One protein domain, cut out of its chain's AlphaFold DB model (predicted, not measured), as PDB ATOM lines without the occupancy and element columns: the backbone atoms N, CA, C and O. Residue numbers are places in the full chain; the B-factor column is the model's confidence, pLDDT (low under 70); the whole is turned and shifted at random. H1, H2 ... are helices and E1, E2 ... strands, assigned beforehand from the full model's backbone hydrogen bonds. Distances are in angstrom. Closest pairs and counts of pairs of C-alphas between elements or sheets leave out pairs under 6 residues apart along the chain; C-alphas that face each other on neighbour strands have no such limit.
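What this domain is: This is residues 160 to 225 of the 225 residues of an uncharacterized protein of Caenorhabditis remanei (UniProt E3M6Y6). A two-stranded antiparallel ribbon, E1 beside E2, is set partway along an extended chain, with a long loop and the short helix H1 on one side of it and the long helix H2 sticking out as a bare arm on the other. From E1 the chain runs far out through residues 164 to 185 and comes back through H1 into E2, and after E2 it turns a corner into H2. The printed part has 66 residues, with two named strands and two named helices in the order E1, H1, E2, H2; the class is mixed, helices and strands. The whole is extended, a rod in outline, with a radius of gyration of the C-alphas of 21.3 A and spans of 65 by 29 by 15 A.

How they stand to each other: Strand E1, residues 160 to 163, and strand E2, residues 196 to 200, are antiparallel neighbours, with 137 degrees between their N-to-C directions. C-alphas 161 and 198 face each other at 4.8 A, and C-alphas 163 and 196 at 4.4 A. Across the pair, N 160 and O 199 are within hydrogen-bond range at 2.8 A, and so are N 197 and O 162 at 2.7 A. Helix H1, residues 186 to 192, comes before E2, with a tight link of 3 residues. Helix H2, residues 203 to 223, follows E2 after a tight link of 2 residues. H2 is apart from E1 and from H1. In H2 every O i to N i+4 pair is within hydrogen-bond range; in H1 2 of 3 are.

Where its parts are: E1 begins at C-alpha 160, at (167.684, 128.838, 112.988), and measures 10.0 A from first to last C-alpha. H1, from Arg 186 to Leu 192, measures 10.6 A, and its C-alpha 186 is at (150.046, 143.816, 96.791). E2, from Asn 196 to Val 200, measures 12.9 A. H2, from Glu 203 to Glu 223, measures 30.6 A and ends at C-alpha 223, at (178.922, 103.795, 97.130).

The domain as a whole: The two C-alphas farthest apart are those of Lys 178 and Tyr 225, at 65.5 A. The printed part has no cut and ends at residue 225, the chain's last residue. The link from E1 to H1 is long, with 22 residues, and within it residues 176 to 185 stand free. Residues 202 to 225, of which 203 to 223 belong to H2, also stand free. The mean pLDDT of the printed part is 72.6; residues 166 to 195 and residue 225 are under 70, and the mean of H1 is 56.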
ATOM      1  N   ARG A 160     168.008 129.143 114.383       85.12
ATOM      2  CA  ARG A 160     167.684 128.838 112.988       85.12
ATOM      3  C   ARG A 160     166.473 129.649 112.548       85.12
ATOM      4  O   ARG A 160     165.555 129.874 113.331       85.12
ATOM      5  N   LEU A 161     166.464 130.078 111.291       85.81
ATOM      6  CA  LEU A 161     165.295 130.710 110.689       85.81
ATOM      7  C   LEU A 161     164.272 129.633 110.322       85.81
ATOM      8  O   LEU A 161     164.593 128.693 109.594       85.81
ATOM      9  N   VAL A 162     163.048 129.788 110.814       82.69
ATOM     10  CA  VAL A 162     161.916 128.888 110.559       82.69
ATOM     11  C   VAL A 162     160.722 129.731 110.128       82.69
ATOM     12  O   VAL A 162     160.567 130.833 110.651       82.69
ATOM     13  N   PRO A 163     159.867 129.270 109.199       81.69
ATOM     14  CA  PRO A 163     158.637 129.979 108.865       81.69
ATOM     15  C   PRO A 163     157.840 130.326 110.126       81.69
ATOM     16  O   PRO A 163     157.586 129.460 110.968       81.69
ATOM     17  N   SER A 164     157.473 131.598 110.273       76.88
ATOM     18  CA  SER A 164     156.784 132.069 111.469       76.88
ATOM     19  C   SER A 164     155.386 131.470 111.545       76.88
ATOM     20  O   SER A 164     154.539 131.721 110.690       76.88
ATOM     21  N   LYS A 165     155.121 130.708 112.609       72.44
ATOM     22  CA  LYS A 165     153.787 130.155 112.903       72.44
ATOM     23  C   LYS A 165     152.806 131.225 113.400       72.44
ATOM     24  O   LYS A 165     151.600 131.007 113.381       72.44
ATOM     25  N   ASN A 166     153.326 132.372 113.840       64.94
ATOM     26  CA  ASN A 166     152.546 133.422 114.494       64.94
ATOM     27  C   ASN A 166     152.019 134.479 113.519       64.94
ATOM     28  O   ASN A 166     151.212 135.319 113.914       64.94
ATOM     29  N   VAL A 167     152.453 134.457 112.255       63.56
ATOM     30  CA  VAL A 167     151.983 135.416 111.254       63.56
ATOM     31  C   VAL A 167     150.886 134.769 110.425       63.56
ATOM     32  O   VAL A 167     151.145 134.018 109.488       63.56
ATOM     33  N   LYS A 168     149.634 135.057 110.786       64.00
ATOM     34  CA  LYS A 168     148.486 134.703 109.950       64.00
ATOM     35  C   LYS A 168     148.540 135.543 108.677       64.00
ATOM     36  O   LYS A 168     148.664 136.766 108.744       64.00
ATOM     37  N   ALA A 169     148.453 134.886 107.524       64.25
ATOM     38  CA  ALA A 169     148.260 135.585 106.264       64.25
ATOM     39  C   ALA A 169     146.922 136.334 106.333       64.25
ATOM     40  O   ALA A 169     145.889 135.724 106.608       64.25
ATOM     41  N   VAL A 170     146.952 137.652 106.131       63.00
ATOM     42  CA  VAL A 170     145.732 138.461 106.058       63.00
ATOM     43  C   VAL A 170     145.013 138.092 104.755       63.00
ATOM     44  O   VAL A 170     145.654 138.167 103.700       63.00
ATOM     45  N   PRO A 171     143.736 137.667 104.798       66.38
ATOM     46  CA  PRO A 171     142.961 137.365 103.599       66.38
ATOM     47  C   PRO A 171     142.946 138.558 102.640       66.38
ATOM     48  O   PRO A 171     142.825 139.704 103.076       66.38
ATOM     49  N   GLU A 172     143.046 138.307 101.331       63.50
ATOM     50  CA  GLU A 172     143.094 139.390 100.334       63.50
ATOM     51  C   GLU A 172     141.857 140.300 100.385       63.50
ATOM     52  O   GLU A 172     141.960 141.492 100.090       63.50
ATOM     53  N   ASP A 173     140.717 139.760 100.815       65.88
ATOM     54  CA  ASP A 173     139.430 140.456 100.893       65.88
ATOM     55  C   ASP A 173     139.335 141.449 102.061       65.88
ATOM     56  O   ASP A 173     138.536 142.391 102.012       65.88
ATOM     57  N   GLU A 174     140.170 141.271 103.090       62.25
ATOM     58  CA  GLU A 174     140.274 142.169 104.248       62.25
ATOM     59  C   GLU A 174     141.295 143.293 104.020       62.25
ATOM     60  O   GLU A 174     141.393 144.235 104.814       62.25
ATOM     61  N   LEU A 175     142.056 143.237 102.921       61.34
ATOM     62  CA  LEU A 175     143.002 144.291 102.583       61.34
ATOM     63  C   LEU A 175     142.253 145.566 102.145       61.34
ATOM     64  O   LEU A 175     141.254 145.499 101.422       61.34
ATOM     65  N   PRO A 176     142.730 146.768 102.528       64.06
ATOM     66  CA  PRO A 176     142.071 148.020 102.175       64.06
ATOM     67  C   PRO A 176     141.881 148.154 100.656       64.06
ATOM     68  O   PRO A 176     142.851 148.268  99.906       64.06
ATOM     69  N   LYS A 177     140.621 148.237 100.203       65.19
ATOM     70  CA  LYS A 177     140.201 148.331  98.786       65.19
ATOM     71  C   LYS A 177     140.620 149.629  98.066       65.19
ATOM     72  O   LYS A 177     140.051 149.984  97.033       65.19
ATOM     73  N   LYS A 178     141.565 150.407  98.606       56.75
ATOM     74  CA  LYS A 178     141.974 151.685  98.005       56.75
ATOM     75  C   LYS A 178     142.698 151.439  96.682       56.75
ATOM     76  O   LYS A 178     143.506 150.521  96.574       56.75
ATOM     77  N   LYS A 179     142.440 152.317  95.703       54.16
ATOM     78  CA  LYS A 179     143.080 152.364  94.378       54.16
ATOM     79  C   LYS A 179     144.597 152.557  94.506       54.16
ATOM     80  O   LYS A 179     145.112 153.662  94.381       54.16
ATOM     81  N   TYR A 180     145.319 151.488  94.803       52.75
ATOM     82  CA  TYR A 180     146.771 151.457  94.822       52.75
ATOM     83  C   TYR A 180     147.254 150.692  93.597       52.75
ATOM     84  O   TYR A 180     146.671 149.680  93.226       52.75
ATOM     85  N   ASN A 181     148.325 151.197  92.977       56.94
ATOM     86  CA  ASN A 181     149.027 150.558  91.863       56.94
ATOM     87  C   ASN A 181     149.146 149.041  92.097       56.94
ATOM     88  O   ASN A 181     149.905 148.620  92.980       56.94
ATOM     89  N   ASN A 182     148.380 148.261  91.321       55.28
ATOM     90  CA  ASN A 182     148.134 146.829  91.535       55.28
ATOM     91  C   ASN A 182     149.424 146.014  91.701       55.28
ATOM     92  O   ASN A 182     149.463 145.064  92.476       55.28
ATOM     93  N   ASP A 183     150.511 146.439  91.060       56.78
ATOM     94  CA  ASP A 183     151.740 145.654  91.015       56.78
ATOM     95  C   ASP A 183     152.684 145.830  92.201       56.78
ATOM     96  O   ASP A 183     153.482 144.934  92.477       56.78
ATOM     97  N   ARG A 184     152.697 146.980  92.884       56.00
ATOM     98  CA  ARG A 184     153.805 147.285  93.814       56.00
ATOM     99  C   ARG A 184     153.471 146.988  95.269       56.00
ATOM    100  O   ARG A 184     154.305 146.424  95.962       56.00
ATOM    101  N   LYS A 185     152.254 147.315  95.709       54.53
ATOM    102  CA  LYS A 185     151.874 147.213  97.126       54.53
ATOM    103  C   LYS A 185     151.204 145.891  97.499       54.53
ATOM    104  O   LYS A 185     151.390 145.442  98.619       54.53
ATOM    105  N   ARG A 186     150.537 145.196  96.561       55.19
ATOM    106  CA  ARG A 186     150.046 143.816  96.791       55.19
ATOM    107  C   ARG A 186     151.187 142.861  97.174       55.19
ATOM    108  O   ARG A 186     151.026 142.028  98.056       55.19
ATOM    109  N   ARG A 187     152.373 143.042  96.577       55.28
ATOM    110  CA  ARG A 187     153.574 142.257  96.905       55.28
ATOM    111  C   ARG A 187     154.084 142.484  98.330       55.28
ATOM    112  O   ARG A 187     154.564 141.536  98.931       55.28
ATOM    113  N   GLU A 188     153.973 143.693  98.878       59.00
ATOM    114  CA  GLU A 188     154.466 144.004 100.231       59.00
ATOM    115  C   GLU A 188     153.639 143.280 101.312       59.00
ATOM    116  O   GLU A 188     154.210 142.711 102.240       59.00
ATOM    117  N   TYR A 189     152.313 143.205 101.147       55.16
ATOM    118  CA  TYR A 189     151.416 142.548 102.111       55.16
ATOM    119  C   TYR A 189     151.442 141.013 102.038       55.16
ATOM    120  O   TYR A 189     151.402 140.356 103.074       55.16
ATOM    121  N   VAL A 190     151.602 140.422 100.846       54.56
ATOM    122  CA  VAL A 190     151.788 138.960 100.702       54.56
ATOM    123  C   VAL A 190     153.109 138.495 101.333       54.56
ATOM    124  O   VAL A 190     153.207 137.372 101.827       54.56
ATOM    125  N   VAL A 191     154.129 139.359 101.361       55.88
ATOM    126  CA  VAL A 191     155.438 139.047 101.956       55.88
ATOM    127  C   VAL A 191     155.382 138.986 103.488       55.88
ATOM    128  O   VAL A 191     156.107 138.180 104.069       55.88
ATOM    129  N   LEU A 192     154.478 139.726 104.148       55.22
ATOM    130  CA  LEU A 192     154.255 139.600 105.597       55.22
ATOM    131  C   LEU A 192     153.831 138.175 105.996       55.22
ATOM    132  O   LEU A 192     154.298 137.666 107.007       55.22
ATOM    133  N   GLY A 193     153.049 137.473 105.169       56.03
ATOM    134  CA  GLY A 193     152.656 136.077 105.421       56.03
ATOM    135  C   GLY A 193     153.788 135.045 105.294       56.03
ATOM    136  O   GLY A 193     153.562 133.864 105.535       56.03
ATOM    137  N   ARG A 194     154.999 135.457 104.895       64.81
ATOM    138  CA  ARG A 194     156.172 134.582 104.702       64.81
ATOM    139  C   ARG A 194     157.362 134.990 105.570       64.81
ATOM    140  O   ARG A 194     158.509 134.725 105.214       64.81
ATOM    141  N   LEU A 195     157.109 135.679 106.677       69.19
ATOM    142  CA  LEU A 195     158.170 136.074 107.594       69.19
ATOM    143  C   LEU A 195     158.741 134.845 108.307       69.19
ATOM    144  O   LEU A 195     158.005 133.972 108.763       69.19
ATOM    145  N   ASN A 196     160.066 134.797 108.418       79.75
ATOM    146  CA  ASN A 196     160.761 133.791 109.211       79.75
ATOM    147  C   ASN A 196     160.906 134.287 110.656       79.75
ATOM    148  O   ASN A 196     161.197 135.459 110.887       79.75
ATOM    149  N   SER A 197     160.730 133.392 111.621       80.31
ATOM    150  CA  SER A 197     161.059 133.584 113.033       80.31
ATOM    151  C   SER A 197     162.353 132.857 113.389       80.31
ATOM    152  O   SER A 197     162.648 131.797 112.832       80.31
ATOM    153  N   LEU A 198     163.107 133.401 114.342       84.12
ATOM    154  CA  LEU A 198     164.257 132.716 114.927       84.12
ATOM    155  C   LEU A 198     163.772 131.687 115.954       84.12
ATOM    156  O   LEU A 198     163.094 132.037 116.915       84.12
ATOM    157  N   GLU A 199     164.130 130.424 115.748       82.38
ATOM    158  CA  GLU A 199     163.905 129.329 116.692       82.38
ATOM    159  C   GLU A 199     165.249 128.903 117.291       82.38
ATOM    160  O   GLU A 199     166.237 128.759 116.566       82.38
ATOM    161  N   VAL A 200     165.298 128.720 118.612       87.19
ATOM    162  CA  VAL A 200     166.498 128.229 119.301       87.19
ATOM    163  C   VAL A 200     166.788 126.803 118.840       87.19
ATOM    164  O   VAL A 200     165.915 125.939 118.879       87.19
ATOM    165  N   VAL A 201     168.023 126.551 118.419       83.50
ATOM    166  CA  VAL A 201     168.503 125.209 118.095       83.50
ATOM    167  C   VAL A 201     168.923 124.534 119.392       83.50
ATOM    168  O   VAL A 201     169.793 125.040 120.102       83.50
ATOM    169  N   SER A 202     168.301 123.399 119.710       83.56
ATOM    170  CA  SER A 202     168.680 122.629 120.891       83.56
ATOM    171  C   SER A 202     170.002 121.890 120.656       83.56
ATOM    172  O   SER A 202     170.326 121.518 119.528       83.56
ATOM    173  N   GLU A 203     170.769 121.633 121.720       79.06
ATOM    174  CA  GLU A 203     172.027 120.875 121.601       79.06
ATOM    175  C   GLU A 203     171.808 119.482 120.989       79.06
ATOM    176  O   GLU A 203     172.620 119.026 120.185       79.06
ATOM    177  N   ARG A 204     170.661 118.853 121.284       80.94
ATOM    178  CA  ARG A 204     170.266 117.557 120.715       80.94
ATOM    179  C   ARG A 204     170.102 117.612 119.198       80.94
ATOM    180  O   ARG A 204     170.569 116.711 118.509       80.94
ATOM    181  N   ASP A 205     169.496 118.678 118.673       81.75
ATOM    182  CA  ASP A 205     169.325 118.847 117.223       81.75
ATOM    183  C   ASP A 205     170.679 118.983 116.509       81.75
ATOM    184  O   ASP A 205     170.859 118.513 115.382       81.75
ATOM    185  N   GLU A 206     171.659 119.623 117.154       80.56
ATOM    186  CA  GLU A 206     173.009 119.740 116.599       80.56
ATOM    187  C   GLU A 206     173.769 118.417 116.609       80.56
ATOM    188  O   GLU A 206     174.479 118.108 115.646       80.56
ATOM    189  N   GLU A 207     173.649 117.653 117.692       83.44
ATOM    190  CA  GLU A 207     174.260 116.333 117.820       83.44
ATOM    191  C   GLU A 207     173.697 115.370 116.776       83.44
ATOM    192  O   GLU A 207     174.469 114.760 116.031       83.44
ATOM    193  N   GLN A 208     172.373 115.342 116.618       85.69
ATOM    194  CA  GLN A 208     171.700 114.510 115.626       85.69
ATOM    195  C   GLN A 208     172.100 114.891 114.193       85.69
ATOM    196  O   GLN A 208     172.461 114.032 113.389       85.69
ATOM    197  N   LYS A 209     172.175 116.191 113.873       87.25
ATOM    198  CA  LYS A 209     172.629 116.653 112.549       87.25
ATOM    199  C   LYS A 209     174.072 116.236 112.239       87.25
ATOM    200  O   LYS A 209     174.392 115.922 111.088       87.25
ATOM    201  N   LYS A 210     174.961 116.261 113.238       86.50
ATOM    202  CA  LYS A 210     176.356 115.808 113.088       86.50
ATOM    203  C   LYS A 210     176.430 114.299 112.879       86.50
ATOM    204  O   LYS A 210     177.245 113.844 112.076       86.50
ATOM    205  N   GLU A 211     175.602 113.536 113.581       89.75
ATOM    206  CA  GLU A 211     175.505 112.090 113.409       89.75
ATOM    207  C   GLU A 211     174.994 111.721 112.009       89.75
ATOM    208  O   GLU A 211     175.648 110.952 111.302       89.75
ATOM    209  N   ASP A 212     173.929 112.369 111.540       90.38
ATOM    210  CA  ASP A 212     173.377 112.163 110.196       90.38
ATOM    211  C   ASP A 212     174.372 112.531 109.086       90.38
ATOM    212  O   ASP A 212     174.417 111.894 108.032       90.38
ATOM    213  N   ALA A 213     175.187 113.569 109.293       90.31
ATOM    214  CA  ALA A 213     176.250 113.931 108.358       90.31
ATOM    215  C   ALA A 213     177.347 112.854 108.300       90.31
ATOM    216  O   ALA A 213     177.782 112.477 107.210       90.31
ATOM    217  N   LYS A 214     177.760 112.311 109.455       91.44
ATOM    218  CA  LYS A 214     178.718 111.195 109.519       91.44
ATOM    219  C   LYS A 214     178.159 109.938 108.860       91.44
ATOM    220  O   LYS A 214     178.889 109.259 108.142       91.44
ATOM    221  N   ARG A 215     176.877 109.635 109.080       90.81
ATOM    222  CA  ARG A 215     176.197 108.498 108.453       90.81
ATOM    223  C   ARG A 215     176.184 108.633 106.933       90.81
ATOM    224  O   ARG A 215     176.677 107.737 106.257       90.81
ATOM    225  N   ARG A 216     175.728 109.773 106.407       88.88
ATOM    226  CA  ARG A 216     175.712 110.039 104.958       88.88
ATOM    227  C   ARG A 216     177.101 109.993 104.336       88.88
ATOM    228  O   ARG A 216     177.265 109.435 103.262       88.88
ATOM    229  N   SER A 217     178.114 110.528 105.017       88.94
ATOM    230  CA  SER A 217     179.501 110.445 104.544       88.94
ATOM    231  C   SER A 217     179.995 109.000 104.444       88.94
ATOM    232  O   SER A 217     180.689 108.668 103.488       88.94
ATOM    233  N   ARG A 218     179.620 108.129 105.391       88.94
ATOM    234  CA  ARG A 218     179.954 106.697 105.338       88.94
ATOM    235  C   ARG A 218     179.189 105.958 104.244       88.94
ATOM    236  O   ARG A 218     179.768 105.085 103.614       88.94
ATOM    237  N   GLU A 219     177.915 106.276 104.040       86.31
ATOM    238  CA  GLU A 219     177.106 105.695 102.959       86.31
ATOM    239  C   GLU A 219     177.670 106.089 101.587       86.31
ATOM    240  O   GLU A 219     177.913 105.217 100.763       86.31
ATOM    241  N   LEU A 220     178.023 107.362 101.397       87.62
ATOM    242  CA  LEU A 220     178.631 107.852 100.159       87.62
ATOM    243  C   LEU A 220     180.024 107.250  99.908       87.62
ATOM    244  O   LEU A 220     180.369 106.928  98.778       87.62
ATOM    245  N   ALA A 221     180.819 107.040 100.962       82.44
ATOM    246  CA  ALA A 221     182.105 106.351 100.846       82.44
ATOM    247  C   ALA A 221     181.959 104.865 100.470       82.44
ATOM    248  O   ALA A 221     182.838 104.330  99.805       82.44
ATOM    249  N   LYS A 222     180.866 104.206 100.881       84.81
ATOM    250  CA  LYS A 222     180.549 102.825 100.479       84.81
ATOM    251  C   LYS A 222     180.029 102.718  99.048       84.81
ATOM    252  O   LYS A 222     180.101 101.642  98.487       84.81
ATOM    253  N   GLU A 223     179.458 103.782  98.498       76.31
ATOM    254  CA  GLU A 223     178.922 103.795  97.130       76.31
ATOM    255  C   GLU A 223     180.019 104.058  96.081       76.31
ATOM    256  O   GLU A 223     179.854 103.747  94.906       76.31
ATOM    257  N   LEU A 224     181.152 104.628  96.508       73.75
ATOM    258  CA  LEU A 224     182.314 104.933  95.667       73.75
ATOM    259  C   LEU A 224     183.362 103.805  95.597       73.75
ATOM    260  O   LEU A 224     184.336 103.952  94.857       73.75
ATOM    261  N   TYR A 225     183.185 102.725  96.362       56.34
ATOM    262  CA  TYR A 225     184.063 101.547  96.425       56.34
ATOM    263  C   TYR A 225     183.271 100.276  96.131       56.34
ATOM    264  O   TYR A 225     183.863  99.362  95.518       56.34
TER     265      TYR A 225